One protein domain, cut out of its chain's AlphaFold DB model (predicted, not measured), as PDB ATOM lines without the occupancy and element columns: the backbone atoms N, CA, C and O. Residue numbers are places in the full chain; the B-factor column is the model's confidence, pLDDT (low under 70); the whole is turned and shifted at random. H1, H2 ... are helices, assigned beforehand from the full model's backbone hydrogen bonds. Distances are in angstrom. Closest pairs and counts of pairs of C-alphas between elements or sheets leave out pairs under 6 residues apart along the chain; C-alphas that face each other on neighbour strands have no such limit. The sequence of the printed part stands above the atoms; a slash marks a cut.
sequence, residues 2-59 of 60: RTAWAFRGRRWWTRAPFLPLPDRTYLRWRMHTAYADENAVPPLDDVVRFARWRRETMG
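AT A GLANCE: This is residues 2 to 59 of the 60 residues of an uncharacterized protein of Gemmatimonadales bacterium (UniProt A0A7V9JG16). Three helices make a loose, open frame: H2 and H3 form two of its sides, joined by residues 36 to 43, and short H1 comes near H3 at Thr 3 and Ala 51 without clearly touching it, its line about perpendicular to that of H3. A long loop, residues 8 to 23, runs out from H1 and folds back before H2 begins. The printed part has 58 residues, with three named helices in the order H1, H2, H3 and no named strand; its class is all helix. It is only just compact, close to loose, with a radius of gyration of the C-alphas of 12.4 A, and its flat outline spans 30 by 30 by 16 A.

IN THESE COORDINATES: H1, residues 2 to 7, begins at C-alpha 2 at (198.735, 276.157, 189.971) and is 9.0 A long from first to last C-alpha. H2, residues 24 to 35, is 15.8 A long and begins at C-alpha 24 at (213.164, 286.786, 190.580). H3, residues 44 to 58, is the longest helix at 21.1 A and ends at C-alpha 58 at (192.008, 280.310, 182.170).

HOW THE PARTS SIT: H1 and H3 are close but not clearly touching, with 2 pairs of C-alphas within 8 A. Their closest C-alphas, those of Thr 3 and Ala 51, are 6.3 A apart. Their lines are about perpendicular, at 89 degrees. H1 and H2 are only just apart, their closest C-alphas 8.3 A from each other. H2 and H3 are apart. In H1, H2 and H3 every O i to N i+4 pair is within hydrogen-bond range.

THE WHOLE: The two C-alphas farthest apart, those of Arg 15 and Glu 56, are 32.0 A from each other. The link from H1 to H2, 16 residues, is long; the link from H2 to H3, 8 residues, is short. The printed part has no cut. Its mean pLDDT is 89.8, and no printed residue is under 70.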
ATOM      1  N   ARG A   2     198.880 275.961 191.435       79.81
ATOM      2  CA  ARG A   2     198.735 276.157 189.971       79.81
ATOM      3  C   ARG A   2     199.268 277.505 189.452       79.81
ATOM      4  O   ARG A   2     199.935 277.541 188.424       79.81
ATOM      5  N   THR A   3     199.054 278.601 190.188       84.44
ATOM      6  CA  THR A   3     199.567 279.926 189.793       84.44
ATOM      7  C   THR A   3     201.092 279.981 189.784       84.44
ATOM      8  O   THR A   3     201.663 280.383 188.778       84.44
ATOM      9  N   ALA A   4     201.748 279.527 190.858       83.56
ATOM     10  CA  ALA A   4     203.209 279.478 190.940       83.56
ATOM     11  C   ALA A   4     203.799 278.560 189.857       83.56
ATOM     12  O   ALA A   4     204.727 278.949 189.158       83.56
ATOM     13  N   TRP A   5     203.176 277.401 189.623       85.62
ATOM     14  CA  TRP A   5     203.592 276.448 188.593       85.62
ATOM     15  C   TRP A   5     203.628 277.039 187.179       85.62
ATOM     16  O   TRP A   5     204.547 276.767 186.400       85.62
ATOM     17  N   ALA A   6     202.638 277.860 186.841       86.06
ATOM     18  CA  ALA A   6     202.566 278.497 185.533       86.06
ATOM     19  C   ALA A   6     203.672 279.538 185.308       86.06
ATOM     20  O   ALA A   6     204.102 279.719 184.176       86.06
ATOM     21  N   PHE A   7     204.139 280.192 186.373       87.44
ATOM     22  CA  PHE A   7     205.185 281.216 186.306       87.44
ATOM     23  C   PHE A   7     206.555 280.713 186.757       87.44
ATOM     24  O   PHE A   7     207.488 281.507 186.853       87.44
ATOM     25  N   ARG A   8     206.682 279.415 187.055       91.12
ATOM     26  CA  ARG A   8     207.879 278.829 187.662       91.12
ATOM     27  C   ARG A   8     209.146 279.193 186.887       91.12
ATOM     28  O   ARG A   8     209.184 279.111 185.656       91.12
ATOM     29  N   GLY A   9     210.204 279.518 187.621       88.62
ATOM     30  CA  GLY A   9     211.530 279.684 187.042       88.62
ATOM     31  C   GLY A   9     212.029 278.387 186.398       88.62
ATOM     32  O   GLY A   9     211.657 277.277 186.791       88.62
ATOM     33  N   ARG A  10     212.906 278.507 185.398       86.38
ATOM     34  CA  ARG A  10     213.643 277.345 184.881       86.38
ATOM     35  C   ARG A  10     214.567 276.831 185.987       86.38
ATOM     36  O   ARG A  10     215.137 277.632 186.719       86.38
ATOM     37  N   ARG A  11     214.740 275.508 186.088       87.56
ATOM     38  CA  ARG A  11     215.637 274.875 187.078       87.56
ATOM     39  C   ARG A  11     215.255 275.142 188.545       87.56
ATOM     40  O   ARG A  11     216.108 275.079 189.417       87.56
ATOM     41  N   TRP A  12     213.976 275.368 188.854       86.50
ATOM     42  CA  TRP A  12     213.518 275.517 190.246       86.50
ATOM     43  C   TRP A  12     213.892 274.317 191.143       86.50
ATOM     44  O   TRP A  12     214.080 274.467 192.346       86.50
ATOM     45  N   TRP A  13     214.063 273.133 190.548       87.31
ATOM     46  CA  TRP A  13     214.478 271.890 191.205       87.31
ATOM     47  C   TRP A  13     215.981 271.795 191.510       87.31
ATOM     48  O   TRP A  13     216.399 270.844 192.154       87.31
ATOM     49  N   THR A  14     216.822 272.732 191.057       88.81
ATOM     50  CA  THR A  14     218.278 272.637 191.276       88.81
ATOM     51  C   THR A  14     218.739 273.292 192.575       88.81
ATOM     52  O   THR A  14     219.911 273.188 192.919       88.81
ATOM     53  N   ARG A  15     217.858 274.003 193.291       82.06
ATOM     54  CA  ARG A  15     218.203 274.717 194.526       82.06
ATOM     55  C   ARG A  15     217.072 274.614 195.548       82.06
ATOM     56  O   ARG A  15     215.915 274.873 195.222       82.06
ATOM     57  N   ALA A  16     217.414 274.279 196.792       82.38
ATOM     58  CA  ALA A  16     216.470 274.317 197.907       82.38
ATOM     59  C   ALA A  16     215.862 275.738 198.045       82.38
ATOM     60  O   ALA A  16     216.598 276.715 197.869       82.38
ATOM     61  N   PRO A  17     214.550 275.890 198.322       80.19
ATOM     62  CA  PRO A  17     213.621 274.870 198.829       80.19
ATOM     63  C   PRO A  17     212.912 274.006 197.764       80.19
ATOM     64  O   PRO A  17     211.879 273.424 198.069       80.19
ATOM     65  N   PHE A  18     213.425 273.899 196.529       83.81
ATOM     66  CA  PHE A  18     212.853 273.060 195.457       83.81
ATOM     67  C   PHE A  18     211.358 273.308 195.220       83.81
ATOM     68  O   PHE A  18     210.587 272.398 194.926       83.81
ATOM     69  N   LEU A  19     210.932 274.561 195.363       87.06
ATOM     70  CA  LEU A  19     209.562 274.970 195.094       87.06
ATOM     71  C   LEU A  19     209.484 275.569 193.688       87.06
ATOM     72  O   LEU A  19     210.385 276.320 193.310       87.06
ATOM     73  N   PRO A  20     208.404 275.315 192.925       87.88
ATOM     74  CA  PRO A  20     208.185 275.885 191.597       87.88
ATOM     75  C   PRO A  20     207.761 277.356 191.703       87.88
ATOM     76  O   PRO A  20     206.659 277.736 191.311       87.88
ATOM     77  N   LEU A  21     208.623 278.174 192.302       87.69
ATOM     78  CA  LEU A  21     208.411 279.599 192.482       87.69
ATOM     79  C   LEU A  21     208.747 280.353 191.193       87.69
ATOM     80  O   LEU A  21     209.604 279.903 190.421       87.69
ATOM     81  N   PRO A  22     208.088 281.495 190.946       88.31
ATOM     82  CA  PRO A  22     208.446 282.349 189.829       88.31
ATOM     83  C   PRO A  22     209.881 282.864 189.926       88.31
ATOM     84  O   PRO A  22     210.409 283.056 191.022       88.31
ATOM     85  N   ASP A  23     210.508 283.097 188.773       87.75
ATOM     86  CA  ASP A  23     211.856 283.667 188.731       87.75
ATOM     87  C   ASP A  23     211.887 285.091 189.311       87.75
ATOM     88  O   ASP A  23     210.942 285.870 189.143       87.75
ATOM     89  N   ARG A  24     212.998 285.459 189.962       88.12
ATOM     90  CA  ARG A  24     213.164 286.786 190.580       88.12
ATOM     91  C   ARG A  24     213.076 287.922 189.564       88.12
ATOM     92  O   ARG A  24     212.529 288.968 189.892       88.12
ATOM     93  N   THR A  25     213.576 287.718 188.348       91.25
ATOM     94  CA  THR A  25     213.522 288.713 187.268       91.25
ATOM     95  C   THR A  25     212.077 288.992 186.873       91.25
ATOM     96  O   THR A  25     211.676 290.147 186.746       91.25
ATOM     97  N   TYR A  26     211.274 287.931 186.750       90.50
ATOM     98  CA  TYR A  26     209.848 288.052 186.461       90.50
ATOM     99  C   TYR A  26     209.103 288.767 187.593       90.50
ATOM    100  O   TYR A  26     208.325 289.679 187.325       90.50
ATOM    101  N   LEU A  27     209.354 288.387 188.852       90.81
ATOM    102  CA  LEU A  27     208.704 289.018 190.005       90.81
ATOM    103  C   LEU A  27     209.023 290.510 190.090       90.81
ATOM    104  O   LEU A  27     208.108 291.308 190.252       90.81
ATOM    105  N   ARG A  28     210.291 290.886 189.898       93.88
ATOM    106  CA  ARG A  28     210.738 292.282 189.900       93.88
ATOM    107  C   ARG A  28     210.006 293.116 188.850       93.88
ATOM    108  O   ARG A  28     209.420 294.147 189.164       93.88
ATOM    109  N   TRP A  29     209.978 292.628 187.609       94.50
ATOM    110  CA  TRP A  29     209.238 293.270 186.523       94.50
ATOM    111  C   TRP A  29     207.736 293.362 186.829       94.50
ATOM    112  O   TRP A  29     207.099 294.388 186.586       94.50
ATOM    113  N   ARG A  30     207.157 292.303 187.410       93.50
ATOM    114  CA  ARG A  30     205.737 292.265 187.768       93.50
ATOM    115  C   ARG A  30     205.390 293.285 188.851       93.50
ATOM    116  O   ARG A  30     204.302 293.855 188.776       93.50
ATOM    117  N   MET A  31     206.275 293.494 189.826       95.31
ATOM    118  CA  MET A  31     206.083 294.485 190.885       95.31
ATOM    119  C   MET A  31     206.229 295.900 190.333       95.31
ATOM    120  O   MET A  31     205.317 296.702 190.499       95.31
ATOM    121  N   HIS A  32     207.272 296.159 189.541       96.38
ATOM    122  CA  HIS A  32     207.460 297.453 188.887       96.38
ATOM    123  C   HIS A  32     206.249 297.854 188.025       96.38
ATOM    124  O   HIS A  32     205.794 298.989 188.073       96.38
ATOM    125  N   THR A  33     205.673 296.913 187.274       95.06
ATOM    126  CA  THR A  33     204.524 297.201 186.397       95.06
ATOM    127  C   THR A  33     203.189 297.360 187.129       95.06
ATOM    128  O   THR A  33     202.347 298.114 186.654       95.06
ATOM    129  N   ALA A  34     202.956 296.664 188.251       93.69
ATOM    130  CA  ALA A  34     201.708 296.818 189.020       93.69
ATOM    131  C   ALA A  34     201.761 297.922 190.076       93.69
ATOM    132  O   ALA A  34     200.738 298.538 190.349       93.69
ATOM    133  N   TYR A  35     202.921 298.119 190.696       94.88
ATOM    134  CA  TYR A  35     203.074 298.914 191.912       94.88
ATOM    135  C   TYR A  35     204.077 300.060 191.750       94.88
ATOM    136  O   TYR A  35     204.356 300.750 192.723       94.88
ATOM    137  N   ALA A  36     204.633 300.263 190.549       95.31
ATOM    138  CA  ALA A  36     205.678 301.251 190.251       95.31
ATOM    139  C   ALA A  36     206.987 301.082 191.056       95.31
ATOM    140  O   ALA A  36     207.920 301.862 190.884       95.31
ATOM    141  N   ASP A  37     207.099 300.028 191.867       94.25
ATOM    142  CA  ASP A  37     208.274 299.674 192.657       94.25
ATOM    143  C   ASP A  37     208.580 298.188 192.465       94.25
ATOM    144  O   ASP A  37     207.718 297.317 192.552       94.25
ATOM    145  N   GLU A  38     209.837 297.905 192.172       93.38
ATOM    146  CA  GLU A  38     210.351 296.583 191.863       93.38
ATOM    147  C   GLU A  38     210.528 295.680 193.099       93.38
ATOM    148  O   GLU A  38     210.596 294.454 192.965       93.38
ATOM    149  N   ASN A  39     210.581 296.286 194.292       93.38
ATOM    150  CA  ASN A  39     210.699 295.618 195.588       93.38
ATOM    151  C   ASN A  39     209.390 295.663 196.392       93.38
ATOM    152  O   ASN A  39     209.368 295.222 197.544       93.38
ATOM    153  N   ALA A  40     208.305 296.159 195.787       92.94
ATOM    154  CA  ALA A  40     207.000 296.196 196.423       92.94
ATOM    155  C   ALA A  40     206.573 294.794 196.877       92.94
ATOM    156  O   ALA A  40     206.689 293.808 196.143       92.94
ATOM    157  N   VAL A  41     206.036 294.714 198.094       93.31
ATOM    158  CA  VAL A  41     205.381 293.506 198.595       93.31
ATOM    159  C   VAL A  41     203.879 293.684 198.380       93.31
ATOM    160  O   VAL A  41     203.290 294.580 198.987       93.31
ATOM    161  N   PRO A  42     203.243 292.869 197.519       91.12
ATOM    162  CA  PRO A  42     201.827 293.022 197.236       91.12
ATOM    163  C   PRO A  42     200.995 292.661 198.476       91.12
ATOM    164  O   PRO A  42     201.331 291.696 199.175       91.12
ATOM    165  N   PRO A  43     199.881 293.366 198.733       94.00
ATOM    166  CA  PRO A  43     198.902 292.946 199.727       94.00
ATOM    167  C   PRO A  43     198.414 291.516 199.460       94.00
ATOM    168  O   PRO A  43     198.257 291.097 198.309       94.00
ATOM    169  N   LEU A  44     198.123 290.759 200.522       93.31
ATOM    170  CA  LEU A  44     197.650 289.375 200.399       93.31
ATOM    171  C   LEU A  44     196.377 289.277 199.543       93.31
ATOM    172  O   LEU A  44     196.254 288.367 198.720       93.31
ATOM    173  N   ASP A  45     195.457 290.228 199.702       95.62
ATOM    174  CA  ASP A  45     194.204 290.276 198.949       95.62
ATOM    175  C   ASP A  45     194.417 290.377 197.436       95.62
ATOM    176  O   ASP A  45     193.719 289.702 196.677       95.62
ATOM    177  N   ASP A  46     195.419 291.133 196.986       94.19
ATOM    178  CA  ASP A  46     195.753 291.255 195.564       94.19
ATOM    179  C   ASP A  46     196.249 289.924 195.000       94.19
ATOM    180  O   ASP A  46     195.840 289.497 193.915       94.19
ATOM    181  N   VAL A  47     197.088 289.220 195.766       91.38
ATOM    182  CA  VAL A  47     197.609 287.900 195.388       91.38
ATOM    183  C   VAL A  47     196.469 286.883 195.277       91.38
ATOM    184  O   VAL A  47     196.405 286.119 194.307       91.38
ATOM    185  N   VAL A  48     195.542 286.886 196.238       93.81
ATOM    186  CA  VAL A  48     194.366 286.004 196.236       93.81
ATOM    187  C   VAL A  48     193.432 286.344 195.076       93.81
ATOM    188  O   VAL A  48     193.002 285.438 194.356       93.81
ATOM    189  N   ARG A  49     193.142 287.629 194.857       94.06
ATOM    190  CA  ARG A  49     192.281 288.100 193.765       94.06
ATOM    191  C   ARG A  49     192.853 287.706 192.409       94.06
ATOM    192  O   ARG A  49     192.135 287.141 191.588       94.06
ATOM    193  N   PHE A  50     194.153 287.903 192.202       91.00
ATOM    194  CA  PHE A  50     194.839 287.487 190.982       91.00
ATOM    195  C   PHE A  50     194.772 285.970 190.763       91.00
ATOM    196  O   PHE A  50     194.488 285.508 189.654       91.00
ATOM    197  N   ALA A  51     195.002 285.176 191.813       91.00
ATOM    198  CA  ALA A  51     194.923 283.722 191.720       91.00
ATOM    199  C   ALA A  51     193.507 283.230 191.368       91.00
ATOM    200  O   ALA A  51     193.376 282.292 190.581       91.00
ATOM    201  N   ARG A  52     192.462 283.868 191.913       93.38
ATOM    202  CA  ARG A  52     191.057 283.564 191.587       93.38
ATOM    203  C   ARG A  52     190.716 283.938 190.148       93.38
ATOM    204  O   ARG A  52     190.253 283.077 189.408       93.38
ATOM    205  N   TRP A  53     191.054 285.157 189.731       92.75
ATOM    206  CA  TRP A  53     190.823 285.621 188.361       92.75
ATOM    207  C   TRP A  53     191.472 284.698 187.320       92.75
ATOM    208  O   TRP A  53     190.842 284.322 186.334       92.75
ATOM    209  N   ARG A  54     192.715 284.259 187.568       90.88
ATOM    210  CA  ARG A  54     193.420 283.288 186.712       90.88
ATOM    211  C   ARG A  54     192.687 281.956 186.610       90.88
ATOM    212  O   ARG A  54     192.641 281.384 185.527       90.88
ATOM    213  N   ARG A  55     192.140 281.461 187.720       88.94
ATOM    214  CA  ARG A  55     191.353 280.224 187.749       88.94
ATOM    215  C   ARG A  55     190.095 280.353 186.889       88.94
ATOM    216  O   ARG A  55     189.838 279.490 186.063       88.94
ATOM    217  N   GLU A  56     189.361 281.448 187.060       92.44
ATOM    218  CA  GLU A  56     188.102 281.721 186.354       92.44
ATOM    219  C   GLU A  56     188.316 281.965 184.856       92.44
ATOM    220  O   GLU A  56     187.587 281.425 184.032       92.44
ATOM    221  N   THR A  57     189.347 282.730 184.496       90.50
ATOM    222  CA  THR A  57     189.581 283.153 183.106       90.50
ATOM    223  C   THR A  57     190.293 282.085 182.278       90.50
ATOM    224  O   THR A  57     190.060 281.979 181.080       90.50
ATOM    225  N   MET A  58     191.186 281.297 182.889       85.50
ATOM    226  CA  MET A  58     192.008 280.310 182.170       85.50
ATOM    227  C   MET A  58     191.546 278.861 182.368       85.50
ATOM    228  O   MET A  58     192.232 277.951 181.912       85.50
ATOM    229  N   GLY A  59     190.419 278.640 183.057       74.50
ATOM    230  CA  GLY A  59     189.855 277.305 183.291       74.50
ATOM    231  C   GLY A  59     190.768 276.367 184.091       74.50
ATOM    232  O   GLY A  59     190.751 275.160 183.866       74.50
TER     233      GLY A  59